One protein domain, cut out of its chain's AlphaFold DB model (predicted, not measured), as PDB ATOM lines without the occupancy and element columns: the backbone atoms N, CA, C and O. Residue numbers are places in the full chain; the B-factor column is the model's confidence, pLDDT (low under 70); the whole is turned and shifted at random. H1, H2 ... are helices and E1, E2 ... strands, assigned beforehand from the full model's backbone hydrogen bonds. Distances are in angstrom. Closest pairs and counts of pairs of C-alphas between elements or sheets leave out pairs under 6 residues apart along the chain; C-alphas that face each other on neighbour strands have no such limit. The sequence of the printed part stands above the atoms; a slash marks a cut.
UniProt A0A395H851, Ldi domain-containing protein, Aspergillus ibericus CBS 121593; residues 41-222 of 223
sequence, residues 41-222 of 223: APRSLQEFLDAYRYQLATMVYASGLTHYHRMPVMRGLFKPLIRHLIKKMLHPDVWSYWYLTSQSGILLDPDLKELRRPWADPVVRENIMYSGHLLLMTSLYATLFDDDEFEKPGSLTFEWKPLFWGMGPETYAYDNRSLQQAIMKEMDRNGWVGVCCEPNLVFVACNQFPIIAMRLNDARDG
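Overview. This is residues 41 to 222 of the 223 residues of the protein "Ldi domain-containing protein" of Aspergillus ibericus CBS 121593 (UniProt A0A395H851). A body of helices is built round H5, with the helical hairpin of H1 and H2 packed on one side of it and H7 and H6 on the other. Near the end of the body where H1 and H5 begin lie the short helices H3 and H4, a small two-stranded hairpin of E1 and E2, and a long loop, residues 102 to 127. The printed part has 182 residues, with seven named helices and two named strands in the order H1 H2 H3 H4 H5 E1 E2 H6 H7; the sheet, E1 - E2, is antiparallel and the class is mostly helix. The whole is compact, with a radius of gyration of the C-alphas of 16.6 A and spans of 57 by 38 by 30 A.

Arrangement. H1, residues 52 to 69, and H2, residues 75 to 89, form a helical hairpin: they touch at Val 60 and Ile 82, closest C-alphas 5.7 A apart, and run opposite ways at a shallow tilt of 17 degrees. H3, residues 92 to 95, only just touches H1, with 3 pairs of C-alphas within 8 A; on H1 these involve residues 52 to 53 alone, and the closest C-alphas, of Tyr 52 and Val 94, are 5.9 A apart. H4, residues 98 to 101, meets H3 only through their link. H5, residues 128 to 145, is the hub, touching four helices. It touches H1, closest C-alphas Ala 57 and His 133 at 6.1 A, the same way at a shallow tilt of 26 degrees. It touches H2, closest C-alphas Ile 86 and Met 137 at 6.8 A, opposite ways at 20 degrees, also shallow. H1, H2 and H5 are an up and down bundle, each running against the one before it. E1, residues 156 to 160, and E2, residues 170 to 174, are an antiparallel hairpin, with N 158 and O 172 within hydrogen-bond range at 2.8 A. H6, residues 176 to 189, touches H5, closest C-alphas Leu 135 and Asn 176 at 6.2 A. H7, residues 204 to 221, touches H5, closest C-alphas Gly 132 and Pro 210 at 4.3 A, the same way at a shallow tilt of 32 degrees; it is apart from H1 and H2. Every O i to N i+4 pair is within hydrogen-bond range in H1, H5 and H6, against 10 of 11 in H2 and 12 of 14 in H7; H3 and H4 are too short for such a pair.

Along the chain. H1 begins at C-alpha 52, (174.170, 179.504, 232.083), and is 25.6 A long; H2 is 20.9 A, H5 24.9 A and H6 20.0 A. H7, 25.7 A, ends at C-alpha 221, (189.250, 200.849, 216.792).

Size, cuts and confidence. The C-alphas of Val 73 and Lys 113, the two farthest apart, are 57.2 A apart. The printed part has no cut. The links H4 to H5 and H6 to H7 are long, with 26 and 14 residues. The mean pLDDT of the printed part is 94.4, and residues 41 to 44 are under 70.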
ATOM      1  N   ALA A  41     170.677 184.600 246.018       59.25
ATOM      2  CA  ALA A  41     171.288 183.356 246.451       59.25
ATOM      3  C   ALA A  41     172.160 182.849 245.296       59.25
ATOM      4  O   ALA A  41     171.620 182.658 244.203       59.25
ATOM      5  N   PRO A  42     173.474 182.626 245.505       60.12
ATOM      6  CA  PRO A  42     174.320 182.021 244.488       60.12
ATOM      7  C   PRO A  42     173.676 180.728 244.006       60.12
ATOM      8  O   PRO A  42     173.373 179.836 244.805       60.12
ATOM      9  N   ARG A  43     173.415 180.637 242.701       67.75
ATOM     10  CA  ARG A  43     172.882 179.401 242.144       67.75
ATOM     11  C   ARG A  43     174.007 178.374 242.132       67.75
ATOM     12  O   ARG A  43     175.058 178.618 241.545       67.75
ATOM     13  N   SER A  44     173.780 177.241 242.786       64.62
ATOM     14  CA  SER A  44     174.724 176.127 242.764       64.62
ATOM     15  C   SER A  44     174.891 175.584 241.340       64.62
ATOM     16  O   SER A  44     174.011 175.759 240.490       64.62
ATOM     17  N   LEU A  45     176.012 174.898 241.097       74.94
ATOM     18  CA  LEU A  45     176.326 174.183 239.853       74.94
ATOM     19  C   LEU A  45     176.678 175.073 238.658       74.94
ATOM     20  O   LEU A  45     176.811 174.575 237.544       74.94
ATOM     21  N   GLN A  46     176.884 176.377 238.857       87.19
ATOM     22  CA  GLN A  46     177.470 177.199 237.799       87.19
ATOM     23  C   GLN A  46     178.960 176.880 237.587       87.19
ATOM     24  O   GLN A  46     179.563 177.413 236.675       87.19
ATOM     25  N   GLU A  47     179.593 176.002 238.351       85.19
ATOM     26  CA  GLU A  47     180.999 175.635 238.162       85.19
ATOM     27  C   GLU A  47     181.212 174.758 236.912       85.19
ATOM     28  O   GLU A  47     182.296 174.750 236.335       85.19
ATOM     29  N   PHE A  48     180.171 174.059 236.445       86.19
ATOM     30  CA  PHE A  48     180.279 173.010 235.428       86.19
ATOM     31  C   PHE A  48     179.866 173.454 234.014       86.19
ATOM     32  O   PHE A  48     179.446 174.584 233.766       86.19
ATOM     33  N   LEU A  49     180.018 172.540 233.051       83.38
ATOM     34  CA  LEU A  49     179.819 172.780 231.614       83.38
ATOM     35  C   LEU A  49     178.367 173.092 231.220       83.38
ATOM     36  O   LEU A  49     178.126 173.619 230.136       83.38
ATOM     37  N   ASP A  50     177.399 172.781 232.075       84.69
ATOM     38  CA  ASP A  50     175.984 173.095 231.898       84.69
ATOM     39  C   ASP A  50     175.592 174.466 232.475       84.69
ATOM     40  O   ASP A  50     174.415 174.824 232.451       84.69
ATOM     41  N   ALA A  51     176.552 175.274 232.933       90.75
ATOM     42  CA  ALA A  51     176.303 176.617 233.451       90.75
ATOM     43  C   ALA A  51     175.637 177.559 232.430       90.75
ATOM     44  O   ALA A  51     175.838 177.468 231.213       90.75
ATOM     45  N   TYR A  52     174.891 178.550 232.930       93.31
ATOM     46  CA  TYR A  52     174.170 179.504 232.083       93.31
ATOM     47  C   TYR A  52     175.100 180.345 231.219       93.31
ATOM     48  O   TYR A  52     174.728 180.664 230.091       93.31
ATOM     49  N   ARG A  53     176.315 180.660 231.694       94.81
ATOM     50  CA  ARG A  53     177.292 181.445 230.921       94.81
ATOM     51  C   ARG A  53     177.589 180.816 229.558       94.81
ATOM     52  O   ARG A  53     177.646 181.524 228.559       94.81
ATOM     53  N   TYR A  54     177.684 179.486 229.496       95.50
ATOM     54  CA  TYR A  54     177.968 178.763 228.256       95.50
ATOM     55  C   TYR A  54     176.758 178.726 227.332       95.50
ATOM     56  O   TYR A  54     176.889 178.895 226.120       95.50
ATOM     57  N   GLN A  55     175.569 178.554 227.906       95.12
ATOM     58  CA  GLN A  55     174.318 178.550 227.155       95.12
ATOM     59  C   GLN A  55     174.064 179.926 226.527       95.12
ATOM     60  O   GLN A  55     173.839 180.023 225.322       95.12
ATOM     61  N   LEU A  56     174.183 180.996 227.319       96.75
ATOM     62  CA  LEU A  56     174.015 182.379 226.874       96.75
ATOM     63  C   LEU A  56     175.043 182.758 225.803       96.75
ATOM     64  O   LEU A  56     174.657 183.264 224.748       96.75
ATOM     65  N   ALA A  57     176.325 182.460 226.033       97.88
ATOM     66  CA  ALA A  57     177.384 182.729 225.066       97.88
ATOM     67  C   ALA A  57     177.143 181.992 223.742       97.88
ATOM     68  O   ALA A  57     177.153 182.607 222.675       97.88
ATOM     69  N   THR A  58     176.819 180.698 223.801       97.38
ATOM     70  CA  THR A  58     176.536 179.890 222.604       97.38
ATOM     71  C   THR A  58     175.323 180.418 221.838       97.38
ATOM     72  O   THR A  58     175.359 180.492 220.610       97.38
ATOM     73  N   MET A  59     174.262 180.841 222.536       98.12
ATOM     74  CA  MET A  59     173.096 181.467 221.904       98.12
ATOM     75  C   MET A  59     173.468 182.766 221.187       98.12
ATOM     76  O   MET A  59     172.979 182.999 220.080       98.12
ATOM     77  N   VAL A  60     174.344 183.591 221.770       98.44
ATOM     78  CA  VAL A  60     174.843 184.805 221.109       98.44
ATOM     79  C   VAL A  60     175.662 184.463 219.870       98.44
ATOM     80  O   VAL A  60     175.416 185.049 218.818       98.44
ATOM     81  N   TYR A  61     176.566 183.485 219.940       98.38
ATOM     82  CA  TYR A  61     177.396 183.097 218.795       98.38
ATOM     83  C   TYR A  61     176.556 182.525 217.654       98.38
ATOM     84  O   TYR A  61     176.689 182.961 216.510       98.38
ATOM     85  N   ALA A  62     175.626 181.617 217.958       98.19
ATOM     86  CA  ALA A  62     174.713 181.057 216.967       98.19
ATOM     87  C   ALA A  62     173.823 182.139 216.334       98.19
ATOM     88  O   ALA A  62     173.644 182.167 215.114       98.19
ATOM     89  N   SER A  63     173.305 183.064 217.148       98.00
ATOM     90  CA  SER A  63     172.490 184.190 216.673       98.00
ATOM     91  C   SER A  63     173.296 185.140 215.789       98.00
ATOM     92  O   SER A  63     172.816 185.542 214.732       98.00
ATOM     93  N   GLY A  64     174.530 185.459 216.180       97.38
ATOM     94  CA  GLY A  64     175.426 186.328 215.421       97.38
ATOM     95  C   GLY A  64     175.809 185.732 214.069       97.38
ATOM     96  O   GLY A  64     175.667 186.398 213.046       97.38
ATOM     97  N   LEU A  65     176.189 184.450 214.037       97.50
ATOM     98  CA  LEU A  65     176.481 183.733 212.790       97.50
ATOM     99  C   LEU A  65     175.254 183.649 211.875       97.50
ATOM    100  O   LEU A  65     175.369 183.837 210.664       97.50
ATOM    101  N   THR A  66     174.072 183.398 212.443       97.81
ATOM    102  CA  THR A  66     172.816 183.351 211.680       97.81
ATOM    103  C   THR A  66     172.490 184.714 211.082       97.81
ATOM    104  O   THR A  66     172.185 184.803 209.890       97.81
ATOM    105  N   HIS A  67     172.597 185.780 211.878       97.56
ATOM    106  CA  HIS A  67     172.391 187.141 211.405       97.56
ATOM    107  C   HIS A  67     173.354 187.481 210.267       97.56
ATOM    108  O   HIS A  67     172.905 187.870 209.194       97.56
ATOM    109  N   TYR A  68     174.654 187.262 210.468       97.12
ATOM    110  CA  TYR A  68     175.680 187.658 209.509       97.12
ATOM    111  C   TYR A  68     175.608 186.867 208.194       97.12
ATOM    112  O   TYR A  68     175.621 187.455 207.116       97.12
ATOM    113  N   HIS A  69     175.486 185.536 208.256       97.50
ATOM    114  CA  HIS A  69     175.593 184.694 207.058       97.50
ATOM    115  C   HIS A  69     174.265 184.364 206.379       97.50
ATOM    116  O   HIS A  69     174.270 183.984 205.209       97.50
ATOM    117  N   ARG A  70     173.139 184.402 207.099       97.00
ATOM    118  CA  ARG A  70     171.856 183.885 206.587       97.00
ATOM    119  C   ARG A  70     170.754 184.928 206.573       97.00
ATOM    120  O   ARG A  70     169.880 184.865 205.714       97.00
ATOM    121  N   MET A  71     170.753 185.847 207.534       97.00
ATOM    122  CA  MET A  71     169.624 186.740 207.795       97.00
ATOM    123  C   MET A  71     170.068 188.188 208.104       97.00
ATOM    124  O   MET A  71     169.649 188.750 209.125       97.00
ATOM    125  N   PRO A  72     170.880 188.833 207.236       94.94
ATOM    126  CA  PRO A  72     171.455 190.155 207.521       94.94
ATOM    127  C   PRO A  72     170.402 191.273 207.558       94.94
ATOM    128  O   PRO A  72     170.555 192.254 208.276       94.94
ATOM    129  N   VAL A  73     169.276 191.109 206.856       96.38
ATOM    130  CA  VAL A  73     168.173 192.089 206.862       96.38
ATOM    131  C   VAL A  73     167.380 192.054 208.180       96.38
ATOM    132  O   VAL A  73     166.766 193.044 208.569       96.38
ATOM    133  N   MET A  74     167.438 190.955 208.944       96.69
ATOM    134  CA  MET A  74     166.664 190.778 210.185       96.69
ATOM    135  C   MET A  74     167.321 191.411 211.420       96.69
ATOM    136  O   MET A  74     167.235 190.893 212.536       96.69
ATOM    137  N   ARG A  75     167.952 192.575 211.246       96.44
ATOM    138  CA  ARG A  75     168.580 193.343 212.331       96.44
ATOM    139  C   ARG A  75     167.614 193.624 213.489       96.44
ATOM    140  O   ARG A  75     168.003 193.499 214.647       96.44
ATOM    141  N   GLY A  76     166.355 193.950 213.179       95.88
ATOM    142  CA  GLY A  76     165.311 194.221 214.176       95.88
ATOM    143  C   GLY A  76     164.976 193.031 215.083       95.88
ATOM    144  O   GLY A  76     164.487 193.237 216.186       95.88
ATOM    145  N   LEU A  77     165.287 191.802 214.657       96.56
ATOM    146  CA  LEU A  77     165.137 190.591 215.464       96.56
ATOM    147  C   LEU A  77     166.401 190.309 216.288       96.56
ATOM    148  O   LEU A  77     166.335 190.127 217.503       96.56
ATOM    149  N   PHE A  78     167.563 190.275 215.629       97.81
ATOM    150  CA  PHE A  78     168.797 189.791 216.252       97.81
ATOM    151  C   PHE A  78     169.443 190.794 217.207       97.81
ATOM    152  O   PHE A  78     169.961 190.386 218.246       97.81
ATOM    153  N   LYS A  79     169.374 192.097 216.908       98.19
ATOM    154  CA  LYS A  79     169.936 193.134 217.782       98.19
ATOM    155  C   LYS A  79     169.315 193.109 219.186       98.19
ATOM    156  O   LYS A  79     170.068 192.970 220.152       98.19
ATOM    157  N   PRO A  80     167.980 193.190 219.362       98.12
ATOM    158  CA  PRO A  80     167.396 193.110 220.698       98.12
ATOM    159  C   PRO A  80     167.603 191.737 221.348       98.12
ATOM    160  O   PRO A  80     167.827 191.691 222.554       98.12
ATOM    161  N   LEU A  81     167.584 190.636 220.586       97.56
ATOM    162  CA  LEU A  81     167.848 189.295 221.118       97.56
ATOM    163  C   LEU A  81     169.237 189.201 221.765       97.56
ATOM    164  O   LEU A  81     169.339 188.857 222.942       97.56
ATOM    165  N   ILE A  82     170.295 189.538 221.024       98.31
ATOM    166  CA  ILE A  82     171.675 189.465 221.523       98.31
ATOM    167  C   ILE A  82     171.863 190.430 222.697       98.31
ATOM    168  O   ILE A  82     172.437 190.043 223.715       98.31
ATOM    169  N   ARG A  83     171.295 191.641 222.618       98.50
ATOM    170  CA  ARG A  83     171.303 192.598 223.731       98.50
ATOM    171  C   ARG A  83     170.695 192.009 225.009       98.50
ATOM    172  O   ARG A  83     171.270 192.164 226.081       98.50
ATOM    173  N   HIS A  84     169.546 191.336 224.921       97.50
ATOM    174  CA  HIS A  84     168.921 190.707 226.087       97.50
ATOM    175  C   HIS A  84     169.754 189.546 226.640       97.50
ATOM    176  O   HIS A  84     169.837 189.393 227.856       97.50
ATOM    177  N   LEU A  85     170.395 188.750 225.780       97.88
ATOM    178  CA  LEU A  85     171.283 187.668 226.218       97.88
ATOM    179  C   LEU A  85     172.513 188.204 226.963       97.88
ATOM    180  O   LEU A  85     172.874 187.650 227.998       97.88
ATOM    181  N   ILE A  86     173.101 189.313 226.502       98.44
ATOM    182  CA  ILE A  86     174.188 190.004 227.216       98.44
ATOM    183  C   ILE A  86     173.703 190.509 228.575       98.44
ATOM    184  O   ILE A  86     174.347 190.254 229.585       98.44
ATOM    185  N   LYS A  87     172.524 191.138 228.644       97.00
ATOM    186  CA  LYS A  87     171.953 191.583 229.928       97.00
ATOM    187  C   LYS A  87     171.701 190.419 230.892       97.00
ATOM    188  O   LYS A  87     171.938 190.565 232.083       97.00
ATOM    189  N   LYS A  88     171.297 189.246 230.387       95.56
ATOM    190  CA  LYS A  88     171.192 188.018 231.199       95.56
ATOM    191  C   LYS A  88     172.556 187.506 231.661       95.56
ATOM    192  O   LYS A  88     172.646 187.025 232.781       95.56
ATOM    193  N   MET A  89     173.609 187.643 230.853       96.50
ATOM    194  CA  MET A  89     174.980 187.276 231.241       96.50
ATOM    195  C   MET A  89     175.466 188.079 232.457       96.50
ATOM    196  O   MET A  89     176.171 187.533 233.295       96.50
ATOM    197  N   LEU A  90     175.035 189.341 232.584       96.56
ATOM    198  CA  LEU A  90     175.344 190.212 233.727       96.56
ATOM    199  C   LEU A  90     174.521 189.891 234.989       96.56
ATOM    200  O   LEU A  90     174.786 190.449 236.056       96.56
ATOM    201  N   HIS A  91     173.519 189.013 234.899       93.44
ATOM    202  CA  HIS A  91     172.666 188.688 236.037       93.44
ATOM    203  C   HIS A  91     173.458 187.904 237.108       93.44
ATOM    204  O   HIS A  91     174.177 186.966 236.753       93.44
ATOM    205  N   PRO A  92     173.301 188.213 238.412       90.50
ATOM    206  CA  PRO A  92     174.035 187.566 239.507       90.50
ATOM    207  C   PRO A  92     174.003 186.036 239.477       90.50
ATOM    208  O   PRO A  92     175.022 185.396 239.721       90.50
ATOM    209  N   ASP A  93     172.876 185.430 239.108       90.38
ATOM    210  CA  ASP A  93     172.743 183.974 238.939       90.38
ATOM    211  C   ASP A  93     173.760 183.334 237.980       90.38
ATOM    212  O   ASP A  93     173.955 182.122 238.036       90.38
ATOM    213  N   VAL A  94     174.371 184.113 237.082       93.00
ATOM    214  CA  VAL A  94     175.344 183.624 236.098       93.00
ATOM    215  C   VAL A  94     176.773 183.683 236.633       93.00
ATOM    216  O   VAL A  94     177.563 182.798 236.315       93.00
ATOM    217  N   TRP A  95     177.115 184.692 237.439       93.94
ATOM    218  CA  TRP A  95     178.508 184.988 237.804       93.94
ATOM    219  C   TRP A  95     178.815 184.927 239.303       93.94
ATOM    220  O   TRP A  95     179.968 184.724 239.672       93.94
ATOM    221  N   SER A  96     177.811 185.044 240.178       92.81
ATOM    222  CA  SER A  96     178.002 185.107 241.642       92.81
ATOM    223  C   SER A  96     178.645 183.857 242.249       92.81
ATOM    224  O   SER A  96     179.242 183.938 243.322       92.81
ATOM    225  N   TYR A  97     178.586 182.713 241.554       92.62
ATOM    226  CA  TYR A  97     179.289 181.481 241.939       92.62
ATOM    227  C   TYR A  97     180.800 181.693 242.111       92.62
ATOM    228  O   TYR A  97     181.452 180.987 242.889       92.62
ATOM    229  N   TRP A  98     181.357 182.680 241.401       94.62
ATOM    230  CA  TRP A  98     182.781 182.969 241.423       94.62
ATOM    231  C   TRP A  98     183.280 183.349 242.816       94.62
ATOM    232  O   TRP A  98     184.384 182.961 243.193       94.62
ATOM    233  N   TYR A  99     182.446 184.000 243.633       93.56
ATOM    234  CA  TYR A  99     182.812 184.333 245.008       93.56
ATOM    235  C   TYR A  99     183.233 183.098 245.808       93.56
ATOM    236  O   TYR A  99     184.240 183.125 246.504       93.56
ATOM    237  N   LEU A 100     182.500 181.988 245.687       92.19
ATOM    238  CA  LEU A 100     182.857 180.758 246.391       92.19
ATOM    239  C   LEU A 100     183.998 180.017 245.695       92.19
ATOM    240  O   LEU A 100     184.910 179.546 246.369       92.19
ATOM    241  N   THR A 101     183.962 179.950 244.362       92.94
ATOM    242  CA  THR A 101     184.930 179.192 243.550       92.94
ATOM    243  C   THR A 101     186.342 179.777 243.622       92.94
ATOM    244  O   THR A 101     187.320 179.035 243.677       92.94
ATOM    245  N   SER A 102     186.460 181.104 243.689       94.38
ATOM    246  CA  SER A 102     187.739 181.825 243.762       94.38
ATOM    247  C   SER A 102     188.605 181.463 244.971       94.38
ATOM    248  O   SER A 102     189.828 181.619 244.927       94.38
ATOM    249  N   GLN A 103     187.994 180.922 246.029       94.25
ATOM    250  CA  GLN A 103     188.693 180.474 247.235       94.25
ATOM    251  C   GLN A 103     189.614 179.264 246.991       94.25
ATOM    252  O   GLN A 103     190.488 178.996 247.817       94.25
ATOM    253  N   SER A 104     189.477 178.595 245.838       93.62
ATOM    254  CA  SER A 104     190.223 177.393 245.450       93.62
ATOM    255  C   SER A 104     189.944 176.177 246.346       93.62
ATOM    256  O   SER A 104     189.162 176.221 247.295       93.62
ATOM    257  N   GLY A 105     190.565 175.053 246.005       92.06
ATOM    258  CA  GLY A 105     190.524 173.819 246.776       92.06
ATOM    259  C   GLY A 105     191.750 172.960 246.494       92.06
ATOM    260  O   GLY A 105     192.354 173.067 245.429       92.06
ATOM    261  N   ILE A 106     192.087 172.070 247.429       93.31
ATOM    262  CA  ILE A 106     193.351 171.310 247.420       93.31
ATOM    263  C   ILE A 106     193.558 170.431 246.171       93.31
ATOM    264  O   ILE A 106     194.679 170.087 245.822       93.31
ATOM    265  N   LEU A 107     192.474 170.058 245.481       90.62
ATOM    266  CA  LEU A 107     192.556 169.291 244.235       90.62
ATOM    267  C   LEU A 107     193.030 170.134 243.043       90.62
ATOM    268  O   LEU A 107     193.599 169.581 242.107       90.62
ATOM    269  N   LEU A 108     192.767 171.443 243.060       88.88
ATOM    270  CA  LEU A 108     193.170 172.387 242.009       88.88
ATOM    271  C   LEU A 108     194.471 173.115 242.382       88.88
ATOM    272  O   LEU A 108     195.269 173.464 241.515       88.88
ATOM    273  N   ASP A 109     194.700 173.300 243.682       89.88
ATOM    274  CA  ASP A 109     195.881 173.938 244.256       89.88
ATOM    275  C   ASP A 109     196.444 173.054 245.390       89.88
ATOM    276  O   ASP A 109     196.041 173.199 246.547       89.88
ATOM    277  N   PRO A 110     197.322 172.079 245.075       90.56
ATOM    278  CA  PRO A 110     197.839 171.121 246.060       90.56
ATOM    279  C   PRO A 110     198.647 171.750 247.200       90.56
ATOM    280  O   PRO A 110     198.749 171.152 248.271       90.56
ATOM    281  N   ASP A 111     199.198 172.947 246.984       90.94
ATOM    282  CA  ASP A 111     200.005 173.674 247.968       90.94
ATOM    283  C   ASP A 111     199.152 174.559 248.898       90.94
ATOM    284  O   ASP A 111     199.676 175.230 249.797       90.94
ATOM    285  N   LEU A 112     197.827 174.555 248.712       93.00
ATOM    286  CA  LEU A 112     196.883 175.373 249.462       93.00
ATOM    287  C   LEU A 112     196.822 174.954 250.942       93.00
ATOM    288  O   LEU A 112     196.322 173.885 251.291       93.00
ATOM    289  N   LYS A 113     197.296 175.837 251.831       93.44
ATOM    290  CA  LYS A 113     197.272 175.637 253.296       93.44
ATOM    291  C   LYS A 113     196.022 176.206 253.969       93.44
ATOM    292  O   LYS A 113     195.599 175.703 255.005       93.44
ATOM    293  N   GLU A 114     195.450 177.251 253.384       94.19
ATOM    294  CA  GLU A 114     194.215 177.910 253.808       94.19
ATOM    295  C   GLU A 114     193.443 178.380 252.572       94.19
ATOM    296  O   GLU A 114     194.039 178.592 251.517       94.19
ATOM    297  N   LEU A 115     192.120 178.535 252.684       94.19
ATOM    298  CA  LEU A 115     191.300 179.025 251.574       94.19
ATOM    299  C   LEU A 115     191.742 180.433 251.152       94.19
ATOM    300  O   LEU A 115     191.991 181.297 251.995       94.19
ATOM    301  N   ARG A 116     191.799 180.681 249.838       93.81
ATOM    302  CA  ARG A 116     192.118 182.014 249.306       93.81
ATOM    303  C   ARG A 116     191.005 182.983 249.692       93.81
ATOM    304  O   ARG A 116     189.842 182.602 249.810       93.81
ATOM    305  N   ARG A 117     191.345 184.267 249.826       93.38
ATOM    306  CA  ARG A 117     190.331 185.311 249.999       93.38
ATOM    307  C   ARG A 117     189.403 185.328 248.771       93.38
ATOM    308  O   ARG A 117     189.921 185.429 247.659       93.38
ATOM    309  N   PRO A 118     188.074 185.277 248.957       93.56
ATOM    310  CA  PRO A 118     187.133 185.276 247.844       93.56
ATOM    311  C   PRO A 118     187.117 186.618 247.103       93.56
ATOM    312  O   PRO A 118     187.320 187.679 247.707       93.56
ATOM    313  N   TRP A 119     186.812 186.572 245.805       94.56
ATOM    314  CA  TRP A 119     186.578 187.753 244.970       94.56
ATOM    315  C   TRP A 119     185.103 187.857 244.588       94.56
ATOM    316  O   TRP A 119     184.564 186.987 243.910       94.56
ATOM    317  N   ALA A 120     184.451 188.936 245.024       93.75
ATOM    318  CA  ALA A 120     183.078 189.249 244.629       93.75
ATOM    319  C   ALA A 120     183.001 189.850 243.219       93.75
ATOM    320  O   ALA A 120     182.018 189.631 242.518       93.75
ATOM    321  N   ASP A 121     184.052 190.536 242.771       96.81
ATOM    322  CA  ASP A 121     184.187 190.953 241.380       96.81
ATOM    323  C   ASP A 121     184.513 189.726 240.496       96.81
ATOM    324  O   ASP A 121     185.554 189.090 240.697       96.81
ATOM    325  N   PRO A 122     183.651 189.370 239.521       96.31
ATOM    326  CA  PRO A 122     183.839 188.180 238.693       96.31
ATOM    327  C   PRO A 122     184.888 188.345 237.583       96.31
ATOM    328  O   PRO A 122     185.121 187.387 236.845       96.31
ATOM    329  N   VAL A 123     185.464 189.541 237.416       97.44
ATOM    330  CA  VAL A 123     186.397 189.901 236.336       97.44
ATOM    331  C   VAL A 123     187.804 190.166 236.864       97.44
ATOM    332  O   VAL A 123     188.776 189.870 236.172       97.44
ATOM    333  N   VAL A 124     187.931 190.713 238.077       94.00
ATOM    334  CA  VAL A 124     189.208 191.233 238.595       94.00
ATOM    335  C   VAL A 124     190.353 190.213 238.605       94.00
ATOM    336  O   VAL A 124     191.505 190.617 238.454       94.00
ATOM    337  N   ARG A 125     190.065 188.919 238.812       95.12
ATOM    338  CA  ARG A 125     191.046 187.822 238.870       95.12
ATOM    339  C   ARG A 125     190.452 186.533 238.307       95.12
ATOM    340  O   ARG A 125     189.369 186.130 238.727       95.12
ATOM    341  N   GLU A 126     191.230 185.856 237.459       96.12
ATOM    342  CA  GLU A 126     190.914 184.530 236.900       96.12
ATOM    343  C   GLU A 126     189.532 184.518 236.195       96.12
ATOM    344  O   GLU A 126     189.190 185.484 235.511       96.12
ATOM    345  N   ASN A 127     188.754 183.432 236.293       97.12
ATOM    346  CA  ASN A 127     187.404 183.314 235.727       97.12
ATOM    347  C   ASN A 127     187.303 183.618 234.221       97.12
ATOM    348  O   ASN A 127     186.284 184.131 233.740       97.12
ATOM    349  N   ILE A 128     188.359 183.312 233.456       97.81
ATOM    350  CA  ILE A 128     188.463 183.765 232.061       97.81
ATOM    351  C   ILE A 128     187.333 183.258 231.169       97.81
ATOM    352  O   ILE A 128     186.988 183.905 230.185       97.81
ATOM    353  N   MET A 129     186.721 182.118 231.502       96.50
ATOM    354  CA  MET A 129     185.567 181.641 230.743       96.50
ATOM    355  C   MET A 129     184.382 182.584 230.848       96.50
ATOM    356  O   MET A 129     183.704 182.816 229.855       96.50
ATOM    357  N   TYR A 130     184.124 183.152 232.021       97.94
ATOM    358  CA  TYR A 130     183.049 184.119 232.165       97.94
ATOM    359  C   TYR A 130     183.404 185.449 231.488       97.94
ATOM    360  O   TYR A 130     182.687 185.892 230.587       97.94
ATOM    361  N   SER A 131     184.523 186.060 231.890       98.38
ATOM    362  CA  SER A 131     184.928 187.391 231.419       98.38
ATOM    363  C   SER A 131     185.258 187.398 229.923       98.38
ATOM    364  O   SER A 131     184.853 188.308 229.202       98.38
ATOM    365  N   GLY A 132     185.895 186.341 229.423       98.44
ATOM    366  CA  GLY A 132     186.212 186.152 228.013       98.44
ATOM    367  C   GLY A 132     184.985 185.938 227.128       98.44
ATOM    368  O   GLY A 132     184.900 186.531 226.050       98.44
ATOM    369  N   HIS A 133     183.998 185.150 227.579       98.62
ATOM    370  CA  HIS A 133     182.728 185.034 226.860       98.62
ATOM    371  C   HIS A 133     181.973 186.363 226.834       98.62
ATOM    372  O   HIS A 133     181.483 186.746 225.773       98.62
ATOM    373  N   LEU A 134     181.906 187.075 227.962       98.81
ATOM    374  CA  LEU A 134     181.250 188.379 228.040       98.81
ATOM    375  C   LEU A 134     181.914 189.410 227.116       98.81
ATOM    376  O   LEU A 134     181.209 190.127 226.395       98.81
ATOM    377  N   LEU A 135     183.252 189.449 227.084       98.81
ATOM    378  CA  LEU A 135     183.992 190.317 226.174       98.81
ATOM    379  C   LEU A 135     183.642 189.982 224.720       98.81
ATOM    380  O   LEU A 135     183.208 190.857 223.979       98.81
ATOM    381  N   LEU A 136     183.695 188.705 224.329       98.81
ATOM    382  CA  LEU A 136     183.345 188.305 222.965       98.81
ATOM    383  C   LEU A 136     181.886 188.610 222.609       98.81
ATOM    384  O   LEU A 136     181.606 189.054 221.499       98.81
ATOM    385  N   MET A 137     180.944 188.395 223.528       98.81
ATOM    386  CA  MET A 137     179.530 188.694 223.292       98.81
ATOM    387  C   MET A 137     179.306 190.186 223.010       98.81
ATOM    388  O   MET A 137     178.574 190.531 222.082       98.81
ATOM    389  N   THR A 138     179.944 191.061 223.788       98.75
ATOM    390  CA  THR A 138     179.808 192.519 223.650       98.75
ATOM    391  C   THR A 138     180.556 193.054 222.425       98.75
ATOM    392  O   THR A 138     179.984 193.841 221.675       98.75
ATOM    393  N   SER A 139     181.758 192.546 222.132       98.69
ATOM    394  CA  SER A 139     182.513 192.880 220.912       98.69
ATOM    395  C   SER A 139     181.791 192.428 219.640       98.69
ATOM    396  O   SER A 139     181.737 193.160 218.650       98.69
ATOM    397  N   LEU A 140     181.174 191.241 219.663       98.25
ATOM    398  CA  LEU A 140     180.370 190.742 218.548       98.25
ATOM    399  C   LEU A 140     179.114 191.595 218.338       98.25
ATOM    400  O   LEU A 140     178.761 191.879 217.196       98.25
ATOM    401  N   TYR A 141     178.454 192.025 219.417       98.62
ATOM    402  CA  TYR A 141     177.318 192.946 219.336       98.62
ATOM    403  C   TYR A 141     177.712 194.269 218.674       98.62
ATOM    404  O   TYR A 141     177.060 194.679 217.713       98.62
ATOM    405  N   ALA A 142     178.796 194.890 219.145       98.25
ATOM    406  CA  ALA A 142     179.291 196.144 218.589       98.25
ATOM    407  C   ALA A 142     179.665 195.992 217.109       98.25
ATOM    408  O   ALA A 142     179.253 196.798 216.283       98.25
ATOM    409  N   THR A 143     180.355 194.907 216.748       97.12
ATOM    410  CA  THR A 143     180.788 194.648 215.365       97.12
ATOM    411  C   THR A 143     179.616 194.382 214.421       97.12
ATOM    412  O   THR A 143     179.556 194.939 213.329       97.12
ATOM    413  N   LEU A 144     178.669 193.520 214.811       96.94
ATOM    414  CA  LEU A 144     177.543 193.152 213.946       96.94
ATOM    415  C   LEU A 144     176.563 194.301 213.760       96.94
ATOM    416  O   LEU A 144     175.922 194.403 212.710       96.94
ATOM    417  N   PHE A 145     176.393 195.118 214.800       97.69
ATOM    418  CA  PHE A 145     175.358 196.129 214.806       97.69
ATOM    419  C   PHE A 145     175.863 197.559 214.677       97.69
ATOM    420  O   PHE A 145     175.009 198.427 214.512       97.69
ATOM    421  N   ASP A 146     177.167 197.807 214.688       96.81
ATOM    422  CA  ASP A 146     177.734 199.156 214.774       96.81
ATOM    423  C   ASP A 146     177.016 199.984 215.856       96.81
ATOM    424  O   ASP A 146     176.359 200.991 215.598       96.81
ATOM    425  N   ASP A 147     177.002 199.434 217.071       97.88
ATOM    426  CA  ASP A 147     176.331 200.020 218.230       97.88
ATOM    427  C   ASP A 147     177.246 199.946 219.453       97.88
ATOM    428  O   ASP A 147     177.748 198.879 219.809       97.88
ATOM    429  N   ASP A 148     177.438 201.095 220.090       97.81
ATOM    430  CA  ASP A 148     178.361 201.329 221.192       97.81
ATOM    431  C   ASP A 148     177.724 201.127 222.587       97.81
ATOM    432  O   ASP A 148     178.333 201.491 223.591       97.81
ATOM    433  N   GLU A 149     176.511 200.553 222.697       98.31
ATOM    434  CA  GLU A 149     175.786 200.374 223.975       98.31
ATOM    435  C   GLU A 149     176.670 199.776 225.081       98.31
ATOM    436  O   GLU A 149     176.647 200.277 226.204       98.31
ATOM    437  N   PHE A 150     177.472 198.753 224.762       98.56
ATOM    438  CA  PHE A 150     178.359 198.067 225.714       98.56
ATOM    439  C   PHE A 150     179.800 198.601 225.741       98.56
ATOM    440  O   PHE A 150     180.646 198.078 226.463       98.56
ATOM    441  N   GLU A 151     180.096 199.632 224.953       98.19
ATOM    442  CA  GLU A 151     181.371 200.360 224.986       98.19
ATOM    443  C   GLU A 151     181.267 201.627 225.847       98.19
ATOM    444  O   GLU A 151     182.276 202.196 226.254       98.19
ATOM    445  N   LYS A 152     180.042 202.050 226.185       98.31
ATOM    446  CA  LYS A 152     179.797 203.170 227.099       98.31
ATOM    447  C   LYS A 152     180.272 202.846 228.521       98.31
ATOM    448  O   LYS A 152     180.039 201.723 228.984       98.31
ATOM    449  N   PRO A 153     180.848 203.824 229.247       98.38
ATOM    450  CA  PRO A 153     181.297 203.637 230.626       98.38
ATOM    451  C   PRO A 153     180.208 203.045 231.529       98.38
ATOM    452  O   PRO A 153     179.079 203.539 231.558       98.38
ATOM    453  N   GLY A 154     180.544 201.985 232.269       97.00
ATOM    454  CA  GLY A 154     179.635 201.329 233.219       97.00
ATOM    455  C   GLY A 154     178.502 200.510 232.588       97.00
ATOM    456  O   GLY A 154     177.605 200.050 233.298       97.00
ATOM    457  N   SER A 155     178.517 200.294 231.272       98.19
ATOM    458  CA  SER A 155     177.519 199.468 230.575       98.19
ATOM    459  C   SER A 155     177.524 197.992 231.002       98.19
ATOM    460  O   SER A 155     176.514 197.301 230.849       98.19
ATOM    461  N   LEU A 156     178.629 197.517 231.581       98.50
ATOM    462  CA  LEU A 156     178.801 196.185 232.157       98.50
ATOM    463  C   LEU A 156     178.944 196.318 233.677       98.50
ATOM    464  O   LEU A 156     180.048 196.343 234.217       98.50
ATOM    465  N   THR A 157     177.814 196.445 234.368       97.94
ATOM    466  CA  THR A 157     177.786 196.613 235.826       97.94
ATOM    467  C   THR A 157     177.381 195.319 236.531       97.94
ATOM    468  O   THR A 157     176.328 194.747 236.245       97.94
ATOM    469  N   PHE A 158     178.202 194.892 237.489       96.94
ATOM    470  CA  PHE A 158     177.954 193.774 238.391       96.94
ATOM    471  C   PHE A 158     177.550 194.303 239.758       96.94
ATOM    472  O   PHE A 158     178.333 194.957 240.444       96.94
ATOM    473  N   GLU A 159     176.319 194.009 240.157       94.06
ATOM    474  CA  GLU A 159     175.832 194.327 241.490       94.06
ATOM    475  C   GLU A 159     176.006 193.119 242.405       94.06
ATOM    476  O   GLU A 159     175.434 192.058 242.164       94.06
ATOM    477  N   TRP A 160     176.767 193.285 243.476       92.19
ATOM    478  CA  TRP A 160     176.976 192.281 244.503       92.19
ATOM    479  C   TRP A 160     176.235 192.691 245.774       92.19
ATOM    480  O   TRP A 160     176.671 193.573 246.509       92.19
ATOM    481  N   LYS A 161     175.063 192.094 246.013       91.00
ATOM    482  CA  LYS A 161     174.157 192.499 247.103       91.00
ATOM    483  C   LYS A 161     173.652 191.297 247.915       91.00
ATOM    484  O   LYS A 161     172.444 191.048 247.939       91.00
ATOM    485  N   PRO A 162     174.541 190.504 248.544       88.12
ATOM    486  CA  PRO A 162     174.110 189.403 249.402       88.12
ATOM    487  C   PRO A 162     173.233 189.924 250.554       88.12
ATOM    488  O   PRO A 162     173.550 190.924 251.191       88.12
ATOM    489  N   LEU A 163     172.102 189.254 250.803       84.81
ATOM    490  CA  LEU A 163     171.110 189.709 251.791       84.81
ATOM    491  C   LEU A 163     171.428 189.248 253.221       84.81
ATOM    492  O   LEU A 163     171.133 189.951 254.181       84.81
ATOM    493  N   PHE A 164     171.995 188.050 253.363       85.56
ATOM    494  CA  PHE A 164     172.155 187.376 254.658       85.56
ATOM    495  C   PHE A 164     173.602 187.365 255.178       85.56
ATOM    496  O   PHE A 164     173.882 186.708 256.176       85.56
ATOM    497  N   TRP A 165     174.523 188.047 254.496       84.06
ATOM    498  CA  TRP A 165     175.942 188.150 254.852       84.06
ATOM    499  C   TRP A 165     176.613 189.271 254.042       84.06
ATOM    500  O   TRP A 165     176.049 189.727 253.053       84.06
ATOM    501  N   GLY A 166     177.819 189.693 254.435       84.06
ATOM    502  CA  GLY A 166     178.579 190.759 253.764       84.06
ATOM    503  C   GLY A 166     178.547 192.098 254.509       84.06
ATOM    504  O   GLY A 166     177.931 192.220 255.565       84.06
ATOM    505  N   MET A 167     179.241 193.099 253.962       88.12
ATOM    506  CA  MET A 167     179.417 194.431 254.573       88.12
ATOM    507  C   MET A 167     178.563 195.521 253.902       88.12
ATOM    508  O   MET A 167     178.812 196.711 254.082       88.12
ATOM    509  N   GLY A 168     177.557 195.117 253.124       88.81
ATOM    510  CA  GLY A 168     176.745 196.001 252.293       88.81
ATOM    511  C   GLY A 168     176.886 195.688 250.800       88.81
ATOM    512  O   GLY A 168     177.610 194.765 250.426       88.81
ATOM    513  N   PRO A 169     176.151 196.420 249.946       92.75
ATOM    514  CA  PRO A 169     176.200 196.234 248.504       92.75
ATOM    515  C   PRO A 169     177.529 196.734 247.921       92.75
ATOM    516  O   PRO A 169     177.971 197.839 248.229       92.75
ATOM    517  N   GLU A 170     178.122 195.950 247.027       94.69
ATOM    518  CA  GLU A 170     179.276 196.332 246.212       94.69
ATOM    519  C   GLU A 170     178.860 196.416 244.737       94.69
ATOM    520  O   GLU A 170     177.980 195.682 244.280       94.69
ATOM    521  N   THR A 171     179.484 197.322 243.986       96.62
ATOM    522  CA  THR A 171     179.217 197.506 242.556       96.62
ATOM    523  C   THR A 171     180.535 197.538 241.803       96.62
ATOM    524  O   THR A 171     181.398 198.362 242.106       96.62
ATOM    525  N   TYR A 172     180.661 196.685 240.791       97.81
ATOM    526  CA  TYR A 172     181.825 196.637 239.909       97.81
ATOM    527  C   TYR A 172     181.391 197.030 238.504       97.81
ATOM    528  O   TYR A 172     180.565 196.351 237.893       97.81
ATOM    529  N   ALA A 173     181.901 198.155 238.016       98.25
ATOM    530  CA  ALA A 173     181.487 198.742 236.751       98.25
ATOM    531  C   ALA A 173     182.609 198.641 235.722       98.25
ATOM    532  O   ALA A 173     183.735 199.074 235.965       98.25
ATOM    533  N   TYR A 174     182.255 198.109 234.562       98.69
ATOM    534  CA  TYR A 174     183.112 197.980 233.400       98.69
ATOM    535  C   TYR A 174     182.367 198.482 232.158       98.69
ATOM    536  O   TYR A 174     181.154 198.695 232.145       98.69
ATOM    537  N   ASP A 175     183.117 198.639 231.091       98.56
ATOM    538  CA  ASP A 175     182.681 198.713 229.706       98.56
ATOM    539  C   ASP A 175     183.498 197.676 228.924       98.56
ATOM    540  O   ASP A 175     184.366 197.000 229.487       98.56
ATOM    541  N   ASN A 176     183.232 197.505 227.634       98.38
ATOM    542  CA  ASN A 176     183.961 196.527 226.833       98.38
ATOM    543  C   ASN A 176     185.494 196.736 226.869       98.38
ATOM    544  O   ASN A 176     186.237 195.757 226.963       98.38
ATOM    545  N   ARG A 177     185.988 197.981 226.844       97.56
ATOM    546  CA  ARG A 177     187.431 198.265 226.804       97.56
ATOM    547  C   ARG A 177     188.083 198.131 228.170       97.56
ATOM    548  O   ARG A 177     189.150 197.528 228.256       97.56
ATOM    549  N   SER A 178     187.450 198.592 229.243       98.44
ATOM    550  CA  SER A 178     187.955 198.356 230.600       98.44
ATOM    551  C   SER A 178     187.904 196.870 230.985       98.44
ATOM    552  O   SER A 178     188.812 196.392 231.665       98.44
ATOM    553  N   LEU A 179     186.933 196.099 230.474       98.62
ATOM    554  CA  LEU A 179     186.920 194.634 230.583       98.62
ATOM    555  C   LEU A 179     188.106 193.996 229.840       98.62
ATOM    556  O   LEU A 179     188.808 193.159 230.411       98.62
ATOM    557  N   GLN A 180     188.368 194.401 228.592       98.44
ATOM    558  CA  GLN A 180     189.544 193.940 227.842       98.44
ATOM    559  C   GLN A 180     190.848 194.272 228.576       98.44
ATOM    560  O   GLN A 180     191.719 193.412 228.699       98.44
ATOM    561  N   GLN A 181     190.975 195.492 229.101       98.06
ATOM    562  CA  GLN A 181     192.148 195.924 229.860       98.06
ATOM    563  C   GLN A 181     192.347 195.098 231.134       98.06
ATOM    564  O   GLN A 181     193.478 194.722 231.437       98.06
ATOM    565  N   ALA A 182     191.274 194.771 231.863       98.25
ATOM    566  CA  ALA A 182     191.353 193.900 233.035       98.25
ATOM    567  C   ALA A 182     191.882 192.503 232.666       98.25
ATOM    568  O   ALA A 182     192.780 191.987 233.332       98.25
ATOM    569  N   ILE A 183     191.399 191.933 231.556       98.38
ATOM    570  CA  ILE A 183     191.870 190.638 231.048       98.38
ATOM    571  C   ILE A 183     193.340 190.714 230.618       98.38
ATOM    572  O   ILE A 183     194.129 189.856 231.004       98.38
ATOM    573  N   MET A 184     193.732 191.743 229.862       97.50
ATOM    574  CA  MET A 184     195.125 191.937 229.445       97.50
ATOM    575  C   MET A 184     196.065 192.090 230.640       97.50
ATOM    576  O   MET A 184     197.147 191.513 230.646       97.50
ATOM    577  N   LYS A 185     195.643 192.825 231.673       97.81
ATOM    578  CA  LYS A 185     196.414 192.984 232.907       97.81
ATOM    579  C   LYS A 185     196.636 191.646 233.613       97.81
ATOM    580  O   LYS A 185     197.718 191.415 234.145       97.81
ATOM    581  N   GLU A 186     195.640 190.764 233.617       96.56
ATOM    582  CA  GLU A 186     195.787 189.431 234.209       96.56
ATOM    583  C   GLU A 186     196.632 188.495 233.324       96.56
ATOM    584  O   GLU A 186     197.412 187.703 233.851       96.56
ATOM    585  N   MET A 187     196.556 188.616 231.991       96.12
ATOM    586  CA  MET A 187     197.472 187.913 231.078       96.12
ATOM    587  C   MET A 187     198.924 188.328 231.319       96.12
ATOM    588  O   MET A 187     199.786 187.461 231.460       96.12
ATOM    589  N   ASP A 188     199.186 189.633 231.410       97.00
ATOM    590  CA  ASP A 188     200.517 190.181 231.682       97.00
ATOM    591  C   ASP A 188     201.043 189.719 233.046       97.00
ATOM    592  O   ASP A 188     202.159 189.212 233.156       97.00
ATOM    593  N   ARG A 189     200.187 189.761 234.076       95.00
ATOM    594  CA  ARG A 189     200.503 189.242 235.413       95.00
ATOM    595  C   ARG A 189     200.948 187.779 235.391       95.00
ATOM    596  O   ARG A 189     201.831 187.404 236.162       95.00
ATOM    597  N   ASN A 190     200.342 186.961 234.538       93.44
ATOM    598  CA  ASN A 190     200.672 185.545 234.403       93.44
ATOM    599  C   ASN A 190     201.837 185.292 233.427       93.44
ATOM    600  O   ASN A 190     202.106 184.144 233.082       93.44
ATOM    601  N   GLY A 191     202.528 186.334 232.952       95.69
ATOM    602  CA  GLY A 191     203.618 186.187 231.988       95.69
ATOM    603  C   GLY A 191     203.141 185.690 230.622       95.69
ATOM    604  O   GLY A 191     203.842 184.923 229.968       95.69
ATOM    605  N   TRP A 192     201.938 186.098 230.203       92.56
ATOM    606  CA  TRP A 192     201.356 185.840 228.879       92.56
ATOM    607  C   TRP A 192     201.031 184.376 228.552       92.56
ATOM    608  O   TRP A 192     200.656 184.066 227.422       92.56
ATOM    609  N   VAL A 193     201.071 183.473 229.535       92.44
ATOM    610  CA  VAL A 193     200.598 182.083 229.356       92.44
ATOM    611  C   VAL A 193     199.073 181.990 229.201       92.44
ATOM    612  O   VAL A 193     198.555 180.981 228.727       92.44
ATOM    613  N   GLY A 194     198.357 183.047 229.595       93.69
ATOM    614  CA  GLY A 194     196.900 183.149 229.588       93.69
ATOM    615  C   GLY A 194     196.343 183.507 230.965       93.69
ATOM    616  O   GLY A 194     197.073 183.662 231.945       93.69
ATOM    617  N   VAL A 195     195.024 183.637 231.046       96.75
ATOM    618  CA  VAL A 195     194.297 183.815 232.306       96.75
ATOM    619  C   VAL A 195     193.729 182.472 232.751       96.75
ATOM    620  O   VAL A 195     193.278 181.668 231.926       96.75
ATOM    621  N   CYS A 196     193.761 182.215 234.056       95.88
ATOM    622  CA  CYS A 196     193.191 181.004 234.627       95.88
ATOM    623  C   CYS A 196     191.661 180.996 234.484       95.88
ATOM    624  O   CYS A 196     191.002 182.028 234.639       95.88
ATOM    625  N   CYS A 197     191.097 179.829 234.184       92.06
ATOM    626  CA  CYS A 197     189.651 179.627 234.191       92.06
ATOM    627  C   CYS A 197     189.195 179.371 235.624       92.06
ATOM    628  O   CYS A 197     188.599 180.242 236.254       92.06
ATOM    629  N   GLU A 198     189.570 178.217 236.156       90.56
ATOM    630  CA  GLU A 198     189.516 177.882 237.568       90.56
ATOM    631  C   GLU A 198     190.838 178.268 238.254       90.56
ATOM    632  O   GLU A 198     191.864 178.411 237.577       90.56
ATOM    633  N   PRO A 199     190.852 178.416 239.591       90.12
ATOM    634  CA  PRO A 199     192.080 178.677 240.331       90.12
ATOM    635  C   PRO A 199     193.208 177.725 239.929       90.12
ATOM    636  O   PRO A 199     193.023 176.510 239.914       90.12
ATOM    637  N   ASN A 200     194.372 178.297 239.605       89.69
ATOM    638  CA  ASN A 200     195.588 177.574 239.219       89.69
ATOM    639  C   ASN A 200     195.515 176.771 237.895       89.69
ATOM    640  O   ASN A 200     196.428 176.003 237.593       89.69
ATOM    641  N   LEU A 201     194.471 176.947 237.071       92.06
ATOM    642  CA  LEU A 201     194.303 176.199 235.819       92.06
ATOM    643  C   LEU A 201     194.130 177.108 234.597       92.06
ATOM    644  O   LEU A 201     193.119 177.794 234.432       92.06
ATOM    645  N   VAL A 202     195.101 177.056 233.682       94.44
ATOM    646  CA  VAL A 202     195.048 177.747 232.388       94.44
ATOM    647  C   VAL A 202     194.660 176.765 231.289       94.44
ATOM    648  O   VAL A 202     195.337 175.766 231.049       94.44
ATOM    649  N   PHE A 203     193.590 177.090 230.565       93.62
ATOM    650  CA  PHE A 203     193.119 176.309 229.427       93.62
ATOM    651  C   PHE A 203     193.160 177.144 228.150       93.62
ATOM    652  O   PHE A 203     192.590 178.237 228.077       93.62
ATOM    653  N   VAL A 204     193.768 176.589 227.101       94.00
ATOM    654  CA  VAL A 204     193.828 177.220 225.771       94.00
ATOM    655  C   VAL A 204     192.423 177.462 225.214       94.00
ATOM    656  O   VAL A 204     192.126 178.549 224.725       94.00
ATOM    657  N   ALA A 205     191.527 176.479 225.362       93.31
ATOM    658  CA  ALA A 205     190.140 176.579 224.906       93.31
ATOM    659  C   ALA A 205     189.375 177.735 225.568       93.31
ATOM    660  O   ALA A 205     188.459 178.282 224.964       93.31
ATOM    661  N   CYS A 206     189.754 178.126 226.786       95.62
ATOM    662  CA  CYS A 206     189.119 179.224 227.504       95.62
ATOM    663  C   CYS A 206     189.670 180.590 227.080       95.62
ATOM    664  O   CYS A 206     188.923 181.557 226.955       95.62
ATOM    665  N   ASN A 207     190.968 180.659 226.792       97.19
ATOM    666  CA  ASN A 207     191.642 181.897 226.406       97.19
ATOM    667  C   ASN A 207     191.392 182.303 224.942       97.19
ATOM    668  O   ASN A 207     191.633 183.452 224.584       97.19
ATOM    669  N   GLN A 208     190.849 181.421 224.096       97.00
ATOM    670  CA  GLN A 208     190.530 181.776 222.706       97.00
ATOM    671  C   GLN A 208     189.448 182.866 222.597       97.00
ATOM    672  O   GLN A 208     189.519 183.719 221.718       97.00
ATOM    673  N   PHE A 209     188.445 182.859 223.484       98.12
ATOM    674  CA  PHE A 209     187.311 183.787 223.420       98.12
ATOM    675  C   PHE A 209     187.721 185.254 223.600       98.12
ATOM    676  O   PHE A 209     187.370 186.056 222.732       98.12
ATOM    677  N   PRO A 210     188.484 185.627 224.649       97.75
ATOM    678  CA  PRO A 210     188.948 187.001 224.789       97.75
ATOM    679  C   PRO A 210     189.904 187.406 223.663       97.75
ATOM    680  O   PRO A 210     189.820 188.539 223.213       97.75
ATOM    681  N   ILE A 211     190.743 186.503 223.142       97.44
ATOM    682  CA  ILE A 211     191.649 186.813 222.020       97.44
ATOM    683  C   ILE A 211     190.860 187.142 220.743       97.44
ATOM    684  O   ILE A 211     191.165 188.116 220.056       97.44
ATOM    685  N   ILE A 212     189.812 186.371 220.431       98.00
ATOM    686  CA  ILE A 212     188.917 186.680 219.305       98.00
ATOM    687  C   ILE A 212     188.252 188.042 219.527       98.00
ATOM    688  O   ILE A 212     188.167 188.843 218.600       98.00
ATOM    689  N   ALA A 213     187.798 188.314 220.750       98.38
ATOM    690  CA  ALA A 213     187.140 189.568 221.082       98.38
ATOM    691  C   ALA A 213     188.075 190.779 220.946       98.38
ATOM    692  O   ALA A 213     187.687 191.770 220.337       98.38
ATOM    693  N   MET A 214     189.315 190.661 221.430       98.06
ATOM    694  CA  MET A 214     190.368 191.663 221.247       98.06
ATOM    695  C   MET A 214     190.576 191.950 219.765       98.06
ATOM    696  O   MET A 214     190.557 193.103 219.366       98.06
ATOM    697  N   ARG A 215     190.637 190.911 218.921       98.12
ATOM    698  CA  ARG A 215     190.796 191.113 217.478       98.12
ATOM    699  C   ARG A 215     189.619 191.851 216.833       98.12
ATOM    700  O   ARG A 215     189.829 192.617 215.896       98.12
ATOM    701  N   LEU A 216     188.390 191.608 217.296       97.88
ATOM    702  CA  LEU A 216     187.210 192.352 216.838       97.88
ATOM    703  C   LEU A 216     187.271 193.817 217.276       97.88
ATOM    704  O   LEU A 216     186.975 194.705 216.480       97.88
ATOM    705  N   ASN A 217     187.676 194.059 218.520       98.25
ATOM    706  CA  ASN A 217     187.832 195.401 219.068       98.25
ATOM    707  C   ASN A 217     188.930 196.178 218.336       98.25
ATOM    708  O   ASN A 217     188.675 197.294 217.900       98.25
ATOM    709  N   ASP A 218     190.086 195.556 218.096       97.88
ATOM    710  CA  ASP A 218     191.188 196.133 217.325       97.88
ATOM    711  C   ASP A 218     190.737 196.539 215.919       97.88
ATOM    712  O   ASP A 218     191.002 197.645 215.457       97.88
ATOM    713  N   ALA A 219     189.985 195.666 215.236       96.81
ATOM    714  CA  ALA A 219     189.459 195.964 213.907       96.81
ATOM    715  C   ALA A 219     188.470 197.142 213.906       96.81
ATOM    716  O   ALA A 219     188.396 197.873 212.919       96.81
ATOM    717  N   ARG A 220     187.704 197.314 214.988       94.50
ATOM    718  CA  ARG A 220     186.747 198.413 215.155       94.50
ATOM    719  C   ARG A 220     187.435 199.731 215.527       94.50
ATOM    720  O   ARG A 220     186.999 200.776 215.051       94.50
ATOM    721  N   ASP A 221     188.505 199.674 216.317       94.81
ATOM    722  CA  ASP A 221     189.250 200.849 216.792       94.81
ATOM    723  C   ASP A 221     190.390 201.270 215.853       94.81
ATOM    724  O   ASP A 221     190.873 202.400 215.931       94.81
ATOM    725  N   GLY A 222     190.817 200.381 214.957       93.50
ATOM    726  CA  GLY A 222     191.967 200.593 214.080       93.50
ATOM    727  C   GLY A 222     193.319 200.421 214.782       93.50
ATOM    728  O   GLY A 222     194.264 201.121 214.414       93.50
TER     729      GLY A 222